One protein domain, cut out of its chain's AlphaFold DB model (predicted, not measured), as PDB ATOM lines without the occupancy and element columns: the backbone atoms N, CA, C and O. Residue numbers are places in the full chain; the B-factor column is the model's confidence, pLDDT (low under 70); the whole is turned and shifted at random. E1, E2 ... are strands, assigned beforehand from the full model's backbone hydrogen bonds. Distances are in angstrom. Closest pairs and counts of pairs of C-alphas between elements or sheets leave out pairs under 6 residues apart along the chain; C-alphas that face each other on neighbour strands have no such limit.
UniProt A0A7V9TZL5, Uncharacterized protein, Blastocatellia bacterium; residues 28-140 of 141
ATOM      1  N   ASP A  28     -38.838 -26.281   5.543       92.75
ATOM      2  CA  ASP A  28     -40.070 -26.423   4.772       92.75
ATOM      3  C   ASP A  28     -41.213 -25.618   5.389       92.75
ATOM      4  O   ASP A  28     -41.435 -25.618   6.601       92.75
ATOM      5  N   TYR A  29     -41.947 -24.906   4.536       93.81
ATOM      6  CA  TYR A  29     -42.990 -23.966   4.929       93.81
ATOM      7  C   TYR A  29     -44.315 -24.327   4.272       93.81
ATOM      8  O   TYR A  29     -44.440 -24.348   3.046       93.81
ATOM      9  N   HIS A  30     -45.330 -24.545   5.101       93.19
ATOM     10  CA  HIS A  30     -46.658 -24.970   4.684       93.19
ATOM     11  C   HIS A  30     -47.686 -23.902   5.069       93.19
ATOM     12  O   HIS A  30     -47.759 -23.533   6.241       93.19
ATOM     13  N   PRO A  31     -48.516 -23.410   4.141       93.06
ATOM     14  CA  PRO A  31     -49.586 -22.486   4.489       93.06
ATOM     15  C   PRO A  31     -50.580 -23.150   5.452       93.06
ATOM     16  O   PRO A  31     -50.973 -24.304   5.248       93.06
ATOM     17  N   SER A  32     -50.998 -22.422   6.492       90.56
ATOM     18  CA  SER A  32     -51.966 -22.913   7.480       90.56
ATOM     19  C   SER A  32     -53.371 -23.022   6.888       90.56
ATOM     20  O   SER A  32     -54.090 -23.969   7.188       90.56
ATOM     21  N   ASN A  33     -53.742 -22.090   6.004       85.56
ATOM     22  CA  ASN A  33     -55.017 -22.114   5.291       85.56
ATOM     23  C   ASN A  33     -54.761 -22.504   3.835       85.56
ATOM     24  O   ASN A  33     -54.355 -21.672   3.028       85.56
ATOM     25  N   ARG A  34     -54.948 -23.781   3.496       75.06
ATOM     26  CA  ARG A  34     -54.674 -24.288   2.143       75.06
ATOM     27  C   ARG A  34     -55.882 -24.077   1.221       75.06
ATOM     28  O   ARG A  34     -57.004 -24.334   1.655       75.06
ATOM     29  N   PRO A  35     -55.685 -23.659  -0.043       73.25
ATOM     30  CA  PRO A  35     -56.729 -23.749  -1.058       73.25
ATOM     31  C   PRO A  35     -57.092 -25.220  -1.299       73.25
ATOM     32  O   PRO A  35     -56.196 -26.063  -1.363       73.25
ATOM     33  N   ALA A  36     -58.381 -25.525  -1.472       69.38
ATOM     34  CA  ALA A  36     -58.851 -26.893  -1.723       69.38
ATOM     35  C   ALA A  36     -58.199 -27.526  -2.969       69.38
ATOM     36  O   ALA A  36     -57.919 -28.721  -2.986       69.38
ATOM     37  N   ASP A  37     -57.884 -26.703  -3.970       71.44
ATOM     38  CA  ASP A  37     -57.363 -27.151  -5.264       71.44
ATOM     39  C   ASP A  37     -55.832 -27.354  -5.289       71.44
ATOM     40  O   ASP A  37     -55.283 -27.750  -6.316       71.44
ATOM     41  N   ASP A  38     -55.109 -27.063  -4.195       74.06
ATOM     42  CA  ASP A  38     -53.635 -27.145  -4.139       74.06
ATOM     43  C   ASP A  38     -53.161 -27.728  -2.786       74.06
ATOM     44  O   ASP A  38     -52.419 -27.115  -2.016       74.06
ATOM     45  N   ILE A  39     -53.637 -28.943  -2.478       67.62
ATOM     46  CA  ILE A  39     -53.501 -29.636  -1.173       67.62
ATOM     47  C   ILE A  39     -52.032 -29.887  -0.760       67.62
ATOM     48  O   ILE A  39     -51.735 -30.049   0.427       67.62
ATOM     49  N   GLY A  40     -51.111 -29.890  -1.729       81.38
ATOM     50  CA  GLY A  40     -49.670 -30.097  -1.540       81.38
ATOM     51  C   GLY A  40     -48.820 -28.830  -1.636       81.38
ATOM     52  O   GLY A  40     -47.603 -28.943  -1.730       81.38
ATOM     53  N   LEU A  41     -49.432 -27.640  -1.669       91.00
ATOM     54  CA  LEU A  41     -48.691 -26.393  -1.829       91.00
ATOM     55  C   LEU A  41     -47.817 -26.108  -0.600       91.00
ATOM     56  O   LEU A  41     -48.325 -25.867   0.495       91.00
ATOM     57  N   GLN A  42     -46.505 -26.087  -0.799       94.06
ATOM     58  CA  GLN A  42     -45.499 -25.734   0.203       94.06
ATOM     59  C   GLN A  42     -44.296 -25.091  -0.486       94.06
ATOM     60  O   GLN A  42     -44.180 -25.124  -1.713       94.06
ATOM     61  N   PHE A  43     -43.369 -24.524   0.278       95.56
ATOM     62  CA  PHE A  43     -42.066 -24.171  -0.276       95.56
ATOM     63  C   PHE A  43     -40.926 -24.587   0.640       95.56
ATOM     64  O   PHE A  43     -41.019 -24.500   1.863       95.56
ATOM     65  N   HIS A  44     -39.836 -24.998   0.006       95.75
ATOM     66  CA  HIS A  44     -38.579 -25.328   0.650       95.75
ATOM     67  C   HIS A  44     -37.621 -24.148   0.499       95.75
ATOM     68  O   HIS A  44     -37.441 -23.624  -0.605       95.75
ATOM     69  N   LEU A  45     -36.990 -23.724   1.592       96.25
ATOM     70  CA  LEU A  45     -36.000 -22.651   1.609       96.25
ATOM     71  C   LEU A  45     -34.681 -23.180   2.165       96.25
ATOM     72  O   LEU A  45     -34.639 -23.739   3.255       96.25
ATOM     73  N   GLN A  46     -33.583 -22.911   1.470       95.69
ATOM     74  CA  GLN A  46     -32.234 -23.107   1.987       95.69
ATOM     75  C   GLN A  46     -31.494 -21.780   2.027       95.69
ATOM     76  O   GLN A  46     -31.539 -20.991   1.083       95.69
ATOM     77  N   VAL A  47     -30.774 -21.552   3.121       94.31
ATOM     78  CA  VAL A  47     -29.942 -20.378   3.356       94.31
ATOM     79  C   VAL A  47     -28.560 -20.834   3.799       94.31
ATOM     80  O   VAL A  47     -28.403 -21.600   4.747       94.31
ATOM     81  N   ARG A  48     -27.522 -20.322   3.137       92.75
ATOM     82  CA  ARG A  48     -26.129 -20.477   3.569       92.75
ATOM     83  C   ARG A  48     -25.403 -19.144   3.574       92.75
ATOM     84  O   ARG A  48     -25.750 -18.206   2.862       92.75
ATOM     85  N   TYR A  49     -24.332 -19.093   4.354       90.06
ATOM     86  CA  TYR A  49     -23.428 -17.955   4.422       90.06
ATOM     87  C   TYR A  49     -22.134 -18.292   3.679       90.06
ATOM     88  O   TYR A  49     -21.442 -19.241   4.038       90.06
ATOM     89  N   ARG A  50     -21.793 -17.524   2.640       88.19
ATOM     90  CA  ARG A  50     -20.546 -17.672   1.873       88.19
ATOM     91  C   ARG A  50     -19.826 -16.331   1.802       88.19
ATOM     92  O   ARG A  50     -20.393 -15.360   1.312       88.19
ATOM     93  N   ARG A  51     -18.573 -16.279   2.278       88.50
ATOM     94  CA  ARG A  51     -17.724 -15.065   2.266       88.50
ATOM     95  C   ARG A  51     -18.440 -13.827   2.840       88.50
ATOM     96  O   ARG A  51     -18.465 -12.771   2.221       88.50
ATOM     97  N   GLY A  52     -19.114 -13.992   3.982       83.38
ATOM     98  CA  GLY A  52     -19.878 -12.922   4.643       83.38
ATOM     99  C   GLY A  52     -21.225 -12.574   3.994       83.38
ATOM    100  O   GLY A  52     -21.994 -11.817   4.575       83.38
ATOM    101  N   ARG A  53     -21.561 -13.151   2.834       86.69
ATOM    102  CA  ARG A  53     -22.834 -12.919   2.141       86.69
ATOM    103  C   ARG A  53     -23.814 -14.054   2.400       86.69
ATOM    104  O   ARG A  53     -23.435 -15.226   2.420       86.69
ATOM    105  N   ARG A  54     -25.087 -13.699   2.558       91.25
ATOM    106  CA  ARG A  54     -26.194 -14.654   2.617       91.25
ATOM    107  C   ARG A  54     -26.592 -15.052   1.199       91.25
ATOM    108  O   ARG A  54     -26.783 -14.189   0.346       91.25
ATOM    109  N   VAL A  55     -26.701 -16.351   0.959       94.19
ATOM    110  CA  VAL A  55     -27.155 -16.943  -0.300       94.19
ATOM    111  C   VAL A  55     -28.355 -17.816   0.018       94.19
ATOM    112  O   VAL A  55     -28.297 -18.597   0.967       94.19
ATOM    113  N   ALA A  56     -29.423 -17.674  -0.761       96.25
ATOM    114  CA  ALA A  56     -30.645 -18.441  -0.597       96.25
ATOM    115  C   ALA A  56     -31.053 -19.105  -1.915       96.25
ATOM    116  O   ALA A  56     -30.765 -18.580  -2.991       96.25
ATOM    117  N   TRP A  57     -31.695 -20.263  -1.818       97.81
ATOM    118  CA  TRP A  57     -32.293 -21.000  -2.933       97.81
ATOM    119  C   TRP A  57     -33.404 -21.905  -2.404       97.81
ATOM    120  O   TRP A  57     -33.619 -21.994  -1.197       97.81
ATOM    121  N   GLY A  58     -34.121 -22.554  -3.312       97.25
ATOM    122  CA  GLY A  58     -35.244 -23.405  -2.963       97.25
ATOM    123  C   GLY A  58     -36.260 -23.475  -4.087       97.25
ATOM    124  O   GLY A  58     -35.968 -23.123  -5.239       97.25
ATOM    125  N   GLU A  59     -37.451 -23.934  -3.740       97.44
ATOM    126  CA  GLU A  59     -38.535 -24.150  -4.686       97.44
ATOM    127  C   GLU A  59     -39.898 -24.133  -4.001       97.44
ATOM    128  O   GLU A  59     -40.025 -24.406  -2.809       97.44
ATOM    129  N   VAL A  60     -40.923 -23.809  -4.784       96.81
ATOM    130  CA  VAL A  60     -42.316 -24.082  -4.427       96.81
ATOM    131  C   VAL A  60     -42.657 -25.472  -4.946       96.81
ATOM    132  O   VAL A  60     -42.421 -25.759  -6.119       96.81
ATOM    133  N   ALA A  61     -43.226 -26.315  -4.097       92.88
ATOM    134  CA  ALA A  61     -43.757 -27.613  -4.475       92.88
ATOM    135  C   ALA A  61     -45.287 -27.553  -4.499       92.88
ATOM    136  O   ALA A  61     -45.908 -26.971  -3.610       92.88
ATOM    137  N   SER A  62     -45.881 -28.161  -5.521       87.62
ATOM    138  CA  SER A  62     -47.271 -28.609  -5.514       87.62
ATOM    139  C   SER A  62     -47.305 -30.134  -5.623       87.62
ATOM    140  O   SER A  62     -46.270 -30.777  -5.779       87.62
ATOM    141  N   VAL A  63     -48.502 -30.727  -5.597       83.12
ATOM    142  CA  VAL A  63     -48.684 -32.190  -5.719       83.12
ATOM    143  C   VAL A  63     -48.036 -32.769  -6.986       83.12
ATOM    144  O   VAL A  63     -47.621 -33.922  -6.998       83.12
ATOM    145  N   VAL A  64     -47.954 -31.979  -8.060       84.94
ATOM    146  CA  VAL A  64     -47.577 -32.461  -9.399       84.94
ATOM    147  C   VAL A  64     -46.262 -31.888  -9.919       84.94
ATOM    148  O   VAL A  64     -45.739 -32.385 -10.911       84.94
ATOM    149  N   GLN A  65     -45.742 -30.813  -9.318       91.00
ATOM    150  CA  GLN A  65     -44.654 -30.046  -9.919       91.00
ATOM    151  C   GLN A  65     -43.849 -29.258  -8.884       91.00
ATOM    152  O   GLN A  65     -44.393 -28.722  -7.921       91.00
ATOM    153  N   PHE A  66     -42.556 -29.102  -9.169       93.88
ATOM    154  CA  PHE A  66     -41.652 -28.207  -8.450       93.88
ATOM    155  C   PHE A  66     -41.310 -26.979  -9.298       93.88
ATOM    156  O   PHE A  66     -41.059 -27.087 -10.504       93.88
ATOM    157  N   TYR A  67     -41.275 -25.812  -8.658       96.69
ATOM    158  CA  TYR A  67     -41.000 -24.512  -9.260       96.69
ATOM    159  C   TYR A  67     -39.822 -23.853  -8.543       96.69
ATOM    160  O   TYR A  67     -39.972 -23.248  -7.480       96.69
ATOM    161  N   ARG A  68     -38.632 -23.950  -9.140       98.06
ATOM    162  CA  ARG A  68     -37.399 -23.380  -8.578       98.06
ATOM    163  C   ARG A  68     -37.480 -21.868  -8.437       98.06
ATOM    164  O   ARG A  68     -38.023 -21.191  -9.314       98.06
ATOM    165  N   PHE A  69     -36.870 -21.323  -7.389       98.44
ATOM    166  CA  PHE A  69     -36.728 -19.877  -7.240       98.44
ATOM    167  C   PHE A  69     -35.884 -19.297  -8.383       98.44
ATOM    168  O   PHE A  69     -34.736 -19.685  -8.594       98.44
ATOM    169  N   LYS A  70     -36.460 -18.342  -9.113       98.19
ATOM    170  CA  LYS A  70     -35.749 -17.464 -10.050       98.19
ATOM    171  C   LYS A  70     -35.035 -16.350  -9.288       98.19
ATOM    172  O   LYS A  70     -33.915 -15.982  -9.626       98.19
ATOM    173  N   SER A  71     -35.695 -15.808  -8.267       98.06
ATOM    174  CA  SER A  71     -35.116 -14.855  -7.330       98.06
ATOM    175  C   SER A  71     -35.581 -15.176  -5.919       98.06
ATOM    176  O   SER A  71     -36.718 -15.593  -5.713       98.06
ATOM    177  N   VAL A  72     -34.699 -14.981  -4.944       98.25
ATOM    178  CA  VAL A  72     -35.022 -15.114  -3.525       98.25
ATOM    179  C   VAL A  72     -34.167 -14.140  -2.723       98.25
ATOM    180  O   VAL A  72     -32.967 -14.003  -2.951       98.25
ATOM    181  N   SER A  73     -34.805 -13.436  -1.796       97.31
ATOM    182  CA  SER A  73     -34.183 -12.491  -0.882       97.31
ATOM    183  C   SER A  73     -34.638 -12.809   0.531       97.31
ATOM    184  O   SER A  73     -35.835 -12.851   0.813       97.31
ATOM    185  N   VAL A  74     -33.668 -13.013   1.417       96.50
ATOM    186  CA  VAL A  74     -33.902 -13.374   2.814       96.50
ATOM    187  C   VAL A  74     -33.163 -12.377   3.689       96.50
ATOM    188  O   VAL A  74     -31.933 -12.352   3.694       96.50
ATOM    189  N   THR A  75     -33.887 -11.594   4.475       94.88
ATOM    190  CA  THR A  75     -33.339 -10.811   5.592       94.88
ATOM    191  C   THR A  75     -33.768 -11.455   6.908       94.88
ATOM    192  O   THR A  75     -34.439 -12.480   6.904       94.88
ATOM    193  N   GLU A  76     -33.331 -10.928   8.048       92.19
ATOM    194  CA  GLU A  76     -33.802 -11.428   9.356       92.19
ATOM    195  C   GLU A  76     -35.289 -11.152   9.592       92.19
ATOM    196  O   GLU A  76     -35.909 -11.788  10.434       92.19
ATOM    197  N   LYS A  77     -35.865 -10.218   8.827       95.31
ATOM    198  CA  LYS A  77     -37.257  -9.798   8.960       95.31
ATOM    199  C   LYS A  77     -38.127 -10.228   7.788       95.31
ATOM    200  O   LYS A  77     -39.313 -10.431   7.987       95.31
ATOM    201  N   HIS A  78     -37.575 -10.364   6.585       97.81
ATOM    202  CA  HIS A  78     -38.363 -10.533   5.368       97.81
ATOM    203  C   HIS A  78     -37.893 -11.709   4.520       97.81
ATOM    204  O   HIS A  78     -36.694 -11.945   4.364       97.81
ATOM    205  N   LEU A  79     -38.860 -12.379   3.901       98.25
ATOM    206  CA  LEU A  79     -38.650 -13.345   2.832       98.25
ATOM    207  C   LEU A  79     -39.425 -12.878   1.602       98.25
ATOM    208  O   LEU A  79     -40.620 -12.597   1.678       98.25
ATOM    209  N   ARG A  80     -38.742 -12.814   0.463       98.62
ATOM    210  CA  ARG A  80     -39.359 -12.574  -0.842       98.62
ATOM    211  C   ARG A  80     -38.794 -13.551  -1.854       98.62
ATOM    212  O   ARG A  80     -37.578 -13.736  -1.885       98.62
ATOM    213  N   PHE A  81     -39.634 -14.128  -2.702       98.69
ATOM    214  CA  PHE A  81     -39.168 -14.922  -3.834       98.69
ATOM    215  C   PHE A  81     -40.099 -14.806  -5.038       98.69
ATOM    216  O   PHE A  81     -41.266 -14.447  -4.907       98.69
ATOM    217  N   SER A  82     -39.563 -15.153  -6.204       98.50
ATOM    218  CA  SER A  82     -40.330 -15.486  -7.404       98.50
ATOM    219  C   SER A  82     -39.785 -16.781  -7.992       98.50
ATOM    220  O   SER A  82     -38.578 -17.036  -7.919       98.50
ATOM    221  N   THR A  83     -40.641 -17.613  -8.573       98.56
ATOM    222  CA  THR A  83     -40.210 -18.847  -9.236       98.56
ATOM    223  C   THR A  83     -39.900 -18.621 -10.710       98.56
ATOM    224  O   THR A  83     -40.349 -17.660 -11.339       98.56
ATOM    225  N   ALA A  84     -39.145 -19.541 -11.302       97.50
ATOM    226  CA  ALA A  84     -39.124 -19.678 -12.748       97.50
ATOM    227  C   ALA A  84     -40.539 -19.993 -13.253       97.50
ATOM    228  O   ALA A  84     -41.336 -20.640 -12.565       97.50
ATOM    229  N   ARG A  85     -40.848 -19.522 -14.463       96.06
ATOM    230  CA  ARG A  85     -42.102 -19.853 -15.132       96.06
ATOM    231  C   ARG A  85     -41.981 -21.245 -15.747       96.06
ATOM    232  O   ARG A  85     -41.069 -21.471 -16.537       96.06
ATOM    233  N   HIS A  86     -42.908 -22.139 -15.429       94.75
ATOM    234  CA  HIS A  86     -42.971 -23.493 -15.982       94.75
ATOM    235  C   HIS A  86     -44.389 -23.761 -16.491       94.75
ATOM    236  O   HIS A  86     -45.349 -23.578 -15.746       94.75
ATOM    237  N   HIS A  87     -44.537 -24.094 -17.779       93.81
ATOM    238  CA  HIS A  87     -45.838 -24.209 -18.467       93.81
ATOM    239  C   HIS A  87     -46.805 -23.042 -18.182       93.81
ATOM    240  O   HIS A  87     -47.987 -23.229 -17.913       93.81
ATOM    241  N   GLY A  88     -46.286 -21.809 -18.191       94.81
ATOM    242  CA  GLY A  88     -47.084 -20.610 -17.921       94.81
ATOM    243  C   GLY A  88     -47.349 -20.328 -16.439       94.81
ATOM    244  O   GLY A  88     -47.764 -19.214 -16.120       94.81
ATOM    245  N   VAL A  89     -47.066 -21.271 -15.538       95.75
ATOM    246  CA  VAL A  89     -47.267 -21.126 -14.093       95.75
ATOM    247  C   VAL A  89     -46.045 -20.484 -13.435       95.75
ATOM    248  O   VAL A  89     -44.907 -20.851 -13.729       95.75
ATOM    249  N   GLN A  90     -46.279 -19.526 -12.543       96.94
ATOM    250  CA  GLN A  90     -45.269 -18.869 -11.710       96.94
ATOM    251  C   GLN A  90     -45.851 -18.594 -10.321       96.94
ATOM    252  O   GLN A  90     -47.039 -18.294 -10.200       96.94
ATOM    253  N   TYR A  91     -45.006 -18.641  -9.294       97.62
ATOM    254  CA  TYR A  91     -45.355 -18.237  -7.940       97.62
ATOM    255  C   TYR A  91     -44.497 -17.066  -7.477       97.62
ATOM    256  O   TYR A  91     -43.289 -17.061  -7.712       97.62
ATOM    257  N   ASP A  92     -45.119 -16.135  -6.760       98.31
ATOM    258  CA  ASP A  92     -44.434 -15.055  -6.053       98.31
ATOM    259  C   ASP A  92     -44.835 -15.065  -4.580       98.31
ATOM    260  O   ASP A  92     -45.989 -15.333  -4.239       98.31
ATOM    261  N   PHE A  93     -43.894 -14.723  -3.707       98.56
ATOM    262  CA  PHE A  93     -44.126 -14.642  -2.274       98.56
ATOM    263  C   PHE A  93     -43.510 -13.388  -1.676       98.56
ATOM    264  O   PHE A  93     -42.392 -12.994  -2.018       98.56
ATOM    265  N   GLU A  94     -44.226 -12.818  -0.715       98.62
ATOM    266  CA  GLU A  94     -43.726 -11.776   0.164       98.62
ATOM    267  C   GLU A  94     -44.230 -12.010   1.584       98.62
ATOM    268  O   GLU A  94     -45.433 -12.128   1.810       98.62
ATOM    269  N   GLY A  95     -43.311 -12.055   2.544       98.25
ATOM    270  CA  GLY A  95     -43.640 -12.323   3.934       98.25
ATOM    271  C   GLY A  95     -42.634 -11.768   4.928       98.25
ATOM    272  O   GLY A  95     -41.577 -11.239   4.562       98.25
ATOM    273  N   SER A  96     -42.987 -11.888   6.204       98.12
ATOM    274  CA  SER A  96     -42.175 -11.441   7.330       98.12
ATOM    275  C   SER A  96     -42.000 -12.533   8.380       98.12
ATOM    276  O   SER A  96     -42.960 -13.192   8.778       98.12
ATOM    277  N   PHE A  97     -40.763 -12.704   8.838       95.69
ATOM    278  CA  PHE A  97     -40.446 -13.596   9.941       95.69
ATOM    279  C   PHE A  97     -40.934 -12.990  11.260       95.69
ATOM    280  O   PHE A  97     -40.710 -11.812  11.538       95.69
ATOM    281  N   LEU A  98     -41.591 -13.811  12.074       92.88
ATOM    282  CA  LEU A  98     -42.103 -13.452  13.399       92.88
ATOM    283  C   LEU A  98     -41.066 -13.665  14.511       92.88
ATOM    284  O   LEU A  98     -41.288 -13.264  15.649       92.88
ATOM    285  N   ARG A  99     -39.940 -14.309  14.191       87.69
ATOM    286  CA  ARG A  99     -38.823 -14.547  15.109       87.69
ATOM    287  C   ARG A  99     -37.489 -14.579  14.364       87.69
ATOM    288  O   ARG A  99     -37.452 -14.862  13.168       87.69
ATOM    289  N   SER A 100     -36.407 -14.346  15.095       86.25
ATOM    290  CA  SER A 100     -35.025 -14.480  14.623       86.25
ATOM    291  C   SER A 100     -34.390 -15.797  15.111       86.25
ATOM    292  O   SER A 100     -35.076 -16.665  15.653       86.25
ATOM    293  N   GLY A 101     -33.082 -15.968  14.893       87.12
ATOM    294  CA  GLY A 101     -32.322 -17.153  15.301       87.12
ATOM    295  C   GLY A 101     -32.164 -18.225  14.218       87.12
ATOM    296  O   GLY A 101     -32.522 -18.038  13.052       87.12
ATOM    297  N   ASN A 102     -31.559 -19.349  14.601       87.88
ATOM    298  CA  ASN A 102     -31.305 -20.482  13.716       87.88
ATOM    299  C   ASN A 102     -32.407 -21.540  13.863       87.88
ATOM    300  O   ASN A 102     -32.464 -22.245  14.869       87.88
ATOM    301  N   PHE A 103     -33.262 -21.673  12.848       86.88
ATOM    302  CA  PHE A 103     -34.410 -22.580  12.886       86.88
ATOM    303  C   PHE A 103     -33.997 -24.050  12.715       86.88
ATOM    304  O   PHE A 103     -34.789 -24.938  13.016       86.88
ATOM    305  N   THR A 104     -32.762 -24.321  12.273       80.56
ATOM    306  CA  THR A 104     -32.262 -25.688  12.046       80.56
ATOM    307  C   THR A 104     -31.720 -26.349  13.313       80.56
ATOM    308  O   THR A 104     -31.529 -27.556  13.333       80.56
ATOM    309  N   THR A 105     -31.411 -25.572  14.356       75.88
ATOM    310  CA  THR A 105     -30.841 -26.073  15.624       75.88
ATOM    311  C   THR A 105     -31.826 -26.023  16.785       75.88
ATOM    312  O   THR A 105     -31.555 -26.581  17.844       75.88
ATOM    313  N   SER A 106     -32.963 -25.348  16.612       65.38
ATOM    314  CA  SER A 106     -34.059 -25.387  17.575       65.38
ATOM    315  C   SER A 106     -34.779 -26.727  17.436       65.38
ATOM    316  O   SER A 106     -35.698 -26.855  16.634       65.38
ATOM    317  N   LEU A 107     -34.341 -27.716  18.220       53.94
ATOM    318  CA  LEU A 107     -34.893 -29.077  18.280       53.94
ATOM    319  C   LEU A 107     -36.411 -29.131  18.580       53.94
ATOM    320  O   LEU A 107     -37.024 -30.175  18.389       53.94
ATOM    321  N   ASP A 108     -37.027 -28.011  18.972       52.62
ATOM    322  CA  ASP A 108     -38.366 -27.971  19.569       52.62
ATOM    323  C   ASP A 108     -39.524 -27.489  18.685       52.62
ATOM    324  O   ASP A 108     -40.603 -27.264  19.229       52.62
ATOM    325  N   ILE A 109     -39.382 -27.226  17.375       62.44
ATOM    326  CA  ILE A 109     -40.491 -26.506  16.705       62.44
ATOM    327  C   ILE A 109     -40.948 -26.914  15.294       62.44
ATOM    328  O   ILE A 109     -41.329 -26.028  14.514       62.44
ATOM    329  N   PRO A 110     -41.051 -28.221  14.967       62.19
ATOM    330  CA  PRO A 110     -42.033 -28.678  13.982       62.19
ATOM    331  C   PRO A 110     -43.430 -28.151  14.344       62.19
ATOM    332  O   PRO A 110     -43.854 -28.240  15.495       62.19
ATOM    333  N   GLY A 111     -44.145 -27.569  13.385       69.31
ATOM    334  CA  GLY A 111     -45.474 -27.007  13.634       69.31
ATOM    335  C   GLY A 111     -45.489 -25.553  14.130       69.31
ATOM    336  O   GLY A 111     -46.570 -24.999  14.318       69.31
ATOM    337  N   SER A 112     -44.332 -24.893  14.318       82.62
ATOM    338  CA  SER A 112     -44.330 -23.444  14.608       82.62
ATOM    339  C   SER A 112     -44.816 -22.617  13.434       82.62
ATOM    340  O   SER A 112     -44.650 -23.005  12.287       82.62
ATOM    341  N   VAL A 113     -45.298 -21.408  13.719       87.12
ATOM    342  CA  VAL A 113     -45.600 -20.387  12.711       87.12
ATOM    343  C   VAL A 113     -44.556 -19.268  12.787       87.12
ATOM    344  O   VAL A 113     -44.798 -18.243  13.422       87.12
ATOM    345  N   PRO A 114     -43.353 -19.431  12.208       89.50
ATOM    346  CA  PRO A 114     -42.337 -18.384  12.250       89.50
ATOM    347  C   PRO A 114     -42.499 -17.338  11.145       89.50
ATOM    348  O   PRO A 114     -41.700 -16.408  11.095       89.50
ATOM    349  N   LEU A 115     -43.461 -17.495  10.232       94.94
ATOM    350  CA  LEU A 115     -43.576 -16.688   9.023       94.94
ATOM    351  C   LEU A 115     -45.042 -16.398   8.705       94.94
ATOM    352  O   LEU A 115     -45.883 -17.291   8.744       94.94
ATOM    353  N   THR A 116     -45.334 -15.162   8.322       97.31
ATOM    354  CA  THR A 116     -46.600 -14.776   7.685       97.31
ATOM    355  C   THR A 116     -46.309 -14.143   6.338       97.31
ATOM    356  O   THR A 116     -45.244 -13.557   6.138       97.31
ATOM    357  N   GLY A 117     -47.227 -14.256   5.386       97.56
ATOM    358  CA  GLY A 117     -47.032 -13.627   4.088       97.56
ATOM    359  C   GLY A 117     -48.134 -13.915   3.093       97.56
ATOM    360  O   GLY A 117     -49.119 -14.584   3.407       97.56
ATOM    361  N   THR A 118     -47.934 -13.414   1.882       97.88
ATOM    362  CA  THR A 118     -48.839 -13.596   0.756       97.88
ATOM    363  C   THR A 118     -48.147 -14.379  -0.349       97.88
ATOM    364  O   THR A 118     -47.196 -13.887  -0.961       97.88
ATOM    365  N   LEU A 119     -48.650 -15.580  -0.630       97.31
ATOM    366  CA  LEU A 119     -48.268 -16.402  -1.773       97.31
ATOM    367  C   LEU A 119     -49.245 -16.154  -2.925       97.31
ATOM    368  O   LEU A 119     -50.459 -16.173  -2.740       97.31
ATOM    369  N   ARG A 120     -48.727 -15.913  -4.125       96.94
ATOM    370  CA  ARG A 120     -49.522 -15.628  -5.324       96.94
ATOM    371  C   ARG A 120     -49.160 -16.612  -6.416       96.94
ATOM    372  O   ARG A 120     -47.978 -16.853  -6.643       96.94
ATOM    373  N   LYS A 121     -50.167 -17.135  -7.117       95.75
ATOM    374  CA  LYS A 121     -49.991 -17.964  -8.315       95.75
ATOM    375  C   LYS A 121     -50.422 -17.180  -9.539       95.75
ATOM    376  O   LYS A 121     -51.504 -16.585  -9.567       95.75
ATOM    377  N   PHE A 122     -49.597 -17.243 -10.568       97.00
ATOM    378  CA  PHE A 122     -49.853 -16.671 -11.874       97.00
ATOM    379  C   PHE A 122     -49.907 -17.783 -12.910       97.00
ATOM    380  O   PHE A 122     -49.082 -18.692 -12.878       97.00
ATOM    381  N   VAL A 123     -50.849 -17.688 -13.843       96.31
ATOM    382  CA  VAL A 123     -50.940 -18.550 -15.026       96.31
ATOM    383  C   VAL A 123     -50.960 -17.640 -16.242       96.31
ATOM    384  O   VAL A 123     -51.806 -16.754 -16.351       96.31
ATOM    385  N   ASN A 124     -49.981 -17.810 -17.130       97.06
ATOM    386  CA  ASN A 124     -49.773 -16.967 -18.309       97.06
ATOM    387  C   ASN A 124     -49.714 -15.466 -17.967       97.06
ATOM    388  O   ASN A 124     -50.223 -14.621 -18.693       97.06
ATOM    389  N   GLY A 125     -49.099 -15.136 -16.825       95.75
ATOM    390  CA  GLY A 125     -48.956 -13.760 -16.337       95.75
ATOM    391  C   GLY A 125     -50.190 -13.183 -15.633       95.75
ATOM    392  O   GLY A 125     -50.085 -12.121 -15.027       95.75
ATOM    393  N   ARG A 126     -51.335 -13.875 -15.634       97.75
ATOM    394  CA  ARG A 126     -52.530 -13.460 -14.889       97.75
ATOM    395  C   ARG A 126     -52.522 -14.069 -13.491       97.75
ATOM    396  O   ARG A 126     -52.337 -15.275 -13.354       97.75
ATOM    397  N   LYS A 127     -52.762 -13.258 -12.457       96.94
ATOM    398  CA  LYS A 127     -52.937 -13.747 -11.080       96.94
ATOM    399  C   LYS A 127     -54.221 -14.577 -10.995       96.94
ATOM    400  O   LYS A 127     -55.291 -14.069 -11.321       96.94
ATOM    401  N   VAL A 128     -54.103 -15.831 -10.569       95.00
ATOM    402  CA  VAL A 128     -55.234 -16.773 -10.430       95.00
ATOM    403  C   VAL A 128     -55.477 -17.203  -8.986       95.00
ATOM    404  O   VAL A 128     -56.521 -17.763  -8.685       95.00
ATOM    405  N   MET A 129     -54.525 -16.939  -8.090       93.81
ATOM    406  CA  MET A 129     -54.641 -17.230  -6.665       93.81
ATOM    407  C   MET A 129     -53.825 -16.208  -5.877       93.81
ATOM    408  O   MET A 129     -52.733 -15.810  -6.295       93.81
ATOM    409  N   GLU A 130     -54.353 -15.816  -4.726       95.31
ATOM    410  CA  GLU A 130     -53.650 -15.061  -3.701       95.31
ATOM    411  C   GLU A 130     -54.009 -15.650  -2.339       95.31
ATOM    412  O   GLU A 130     -55.185 -15.796  -2.013       95.31
ATOM    413  N   LEU A 131     -52.991 -16.004  -1.567       94.12
ATOM    414  CA  LEU A 131     -53.124 -16.636  -0.268       94.12
ATOM    415  C   LEU A 131     -52.307 -15.860   0.758       94.12
ATOM    416  O   LEU A 131     -51.084 -15.986   0.796       94.12
ATOM    417  N   THR A 132     -52.984 -15.077   1.597       96.19
ATOM    418  CA  THR A 132     -52.371 -14.392   2.742       96.19
ATOM    419  C   THR A 132     -52.608 -15.211   3.998       96.19
ATOM    420  O   THR A 132     -53.747 -15.375   4.429       96.19
ATOM    421  N   THR A 133     -51.543 -15.773   4.565       95.12
ATOM    422  CA  THR A 133     -51.667 -16.714   5.679       95.12
ATOM    423  C   THR A 133     -50.380 -16.834   6.494       95.12
ATOM    424  O   THR A 133     -49.338 -16.247   6.181       95.12
ATOM    425  N   SER A 134     -50.491 -17.601   7.566       95.44
ATOM    426  CA  SER A 134     -49.400 -18.070   8.399       95.44
ATOM    427  C   SER A 134     -48.765 -19.307   7.771       95.44
ATOM    428  O   SER A 134     -49.463 -20.178   7.259       95.44
ATOM    429  N   PHE A 135     -47.442 -19.404   7.821       93.69
ATOM    430  CA  PHE A 135     -46.690 -20.530   7.283       93.69
ATOM    431  C   PHE A 135     -46.111 -21.343   8.428       93.69
ATOM    432  O   PHE A 135     -45.265 -20.867   9.187       93.69
ATOM    433  N   VAL A 136     -46.608 -22.568   8.535       91.94
ATOM    434  CA  VAL A 136     -46.161 -23.581   9.474       91.94
ATOM    435  C   VAL A 136     -44.818 -24.126   9.004       91.94
ATOM    436  O   VAL A 136     -44.667 -24.499   7.844       91.94
ATOM    437  N   TYR A 137     -43.852 -24.164   9.907       89.69
ATOM    438  CA  TYR A 137     -42.501 -24.634   9.664       89.69
ATOM    439  C   TYR A 137     -42.354 -26.100  10.058       89.69
ATOM    440  O   TYR A 137     -42.701 -26.494  11.176       89.69
ATOM    441  N   TYR A 138     -41.783 -26.883   9.154       82.50
ATOM    442  CA  TYR A 138     -41.310 -28.233   9.405       82.50
ATOM    443  C   TYR A 138     -39.809 -28.264   9.115       82.50
ATOM    444  O   TYR A 138     -39.343 -27.682   8.134       82.50
ATOM    445  N   VAL A 139     -39.043 -28.875  10.024       73.75
ATOM    446  CA  VAL A 139     -37.588 -29.005   9.868       73.75
ATOM    447  C   VAL A 139     -37.311 -29.709   8.542       73.75
ATOM    448  O   VAL A 139     -37.787 -30.822   8.329       73.75
ATOM    449  N   GLY A 140     -36.564 -29.033   7.667       58.94
ATOM    450  CA  GLY A 140     -36.100 -29.610   6.410       58.94
ATOM    451  C   GLY A 140     -34.952 -30.581   6.667       58.94
ATOM    452  O   GLY A 140     -34.057 -30.272   7.456       58.94
TER     453      GLY A 140
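AT A GLANCE: This is residues 28 to 140 of the 141 residues of an uncharacterized protein of Blastocatellia bacterium (UniProt A0A7V9TZL5). Eight antiparallel strands form a closed barrel, E1 to E8 following each other round the ring and E8 closing back on E1. The tip of the E2-E3 hairpin, round Arg 51, sticks out, and residues 98 to 111 make a long loop between E6 and E7. The printed part has 113 residues, is all strand with no named helix, and is compact and rounded: radius of gyration of the C-alphas 13.8 A, spans 38 by 31 by 22 A.

HOW THE PARTS SIT: The barrel is a meander, each strand the antiparallel neighbour of the one before: E1, residues 28 to 31; E2, 42 to 50; E3, 53 to 61; E4, 66 to 74; E5, 78 to 83; E6, 89 to 97; E7, 112 to 123; E8, 126 to 138. E8 and E1 close it, with N 30 and O 136 2.8 A apart. E1 is beside residues 42 to 44 of E2, with N 29 and O 43 at 2.9 A. The hairpin E2 and E3 has N 46 and O 57 at 2.8 A. E4 is beside residues 58 to 61 of E3, with N 67 and O 60 at 2.8 A. E4 bends by 73 degrees at residue 71; across the pair E4 and E5, N 73 and O 80 are within hydrogen-bond range at 2.8 A. E5 and E6 have N 83 and O 91 at 2.8 A, E6 and E7 N 96 and O 116 at 2.8 A, and E7 and E8 N 119 and O 131 at 2.9 A. E1 and E5 are apart.

IN THESE COORDINATES: E1 begins at C-alpha 28, (-40.070, -26.423, 4.772); E8 ends at C-alpha 138, (-41.310, -28.233, 9.405). E7 is 30.8 A long, E8 30.6 A, E3 26.4 A and E2 26.3 A.

THE WHOLE: The C-alphas farthest apart, of Ala 36 and Arg 51, are 43.0 A apart. The printed part has no cut. The link from E6 to E7 is long. pLDDT is under 70 at residues 36, 39, 106 to 111 and 140.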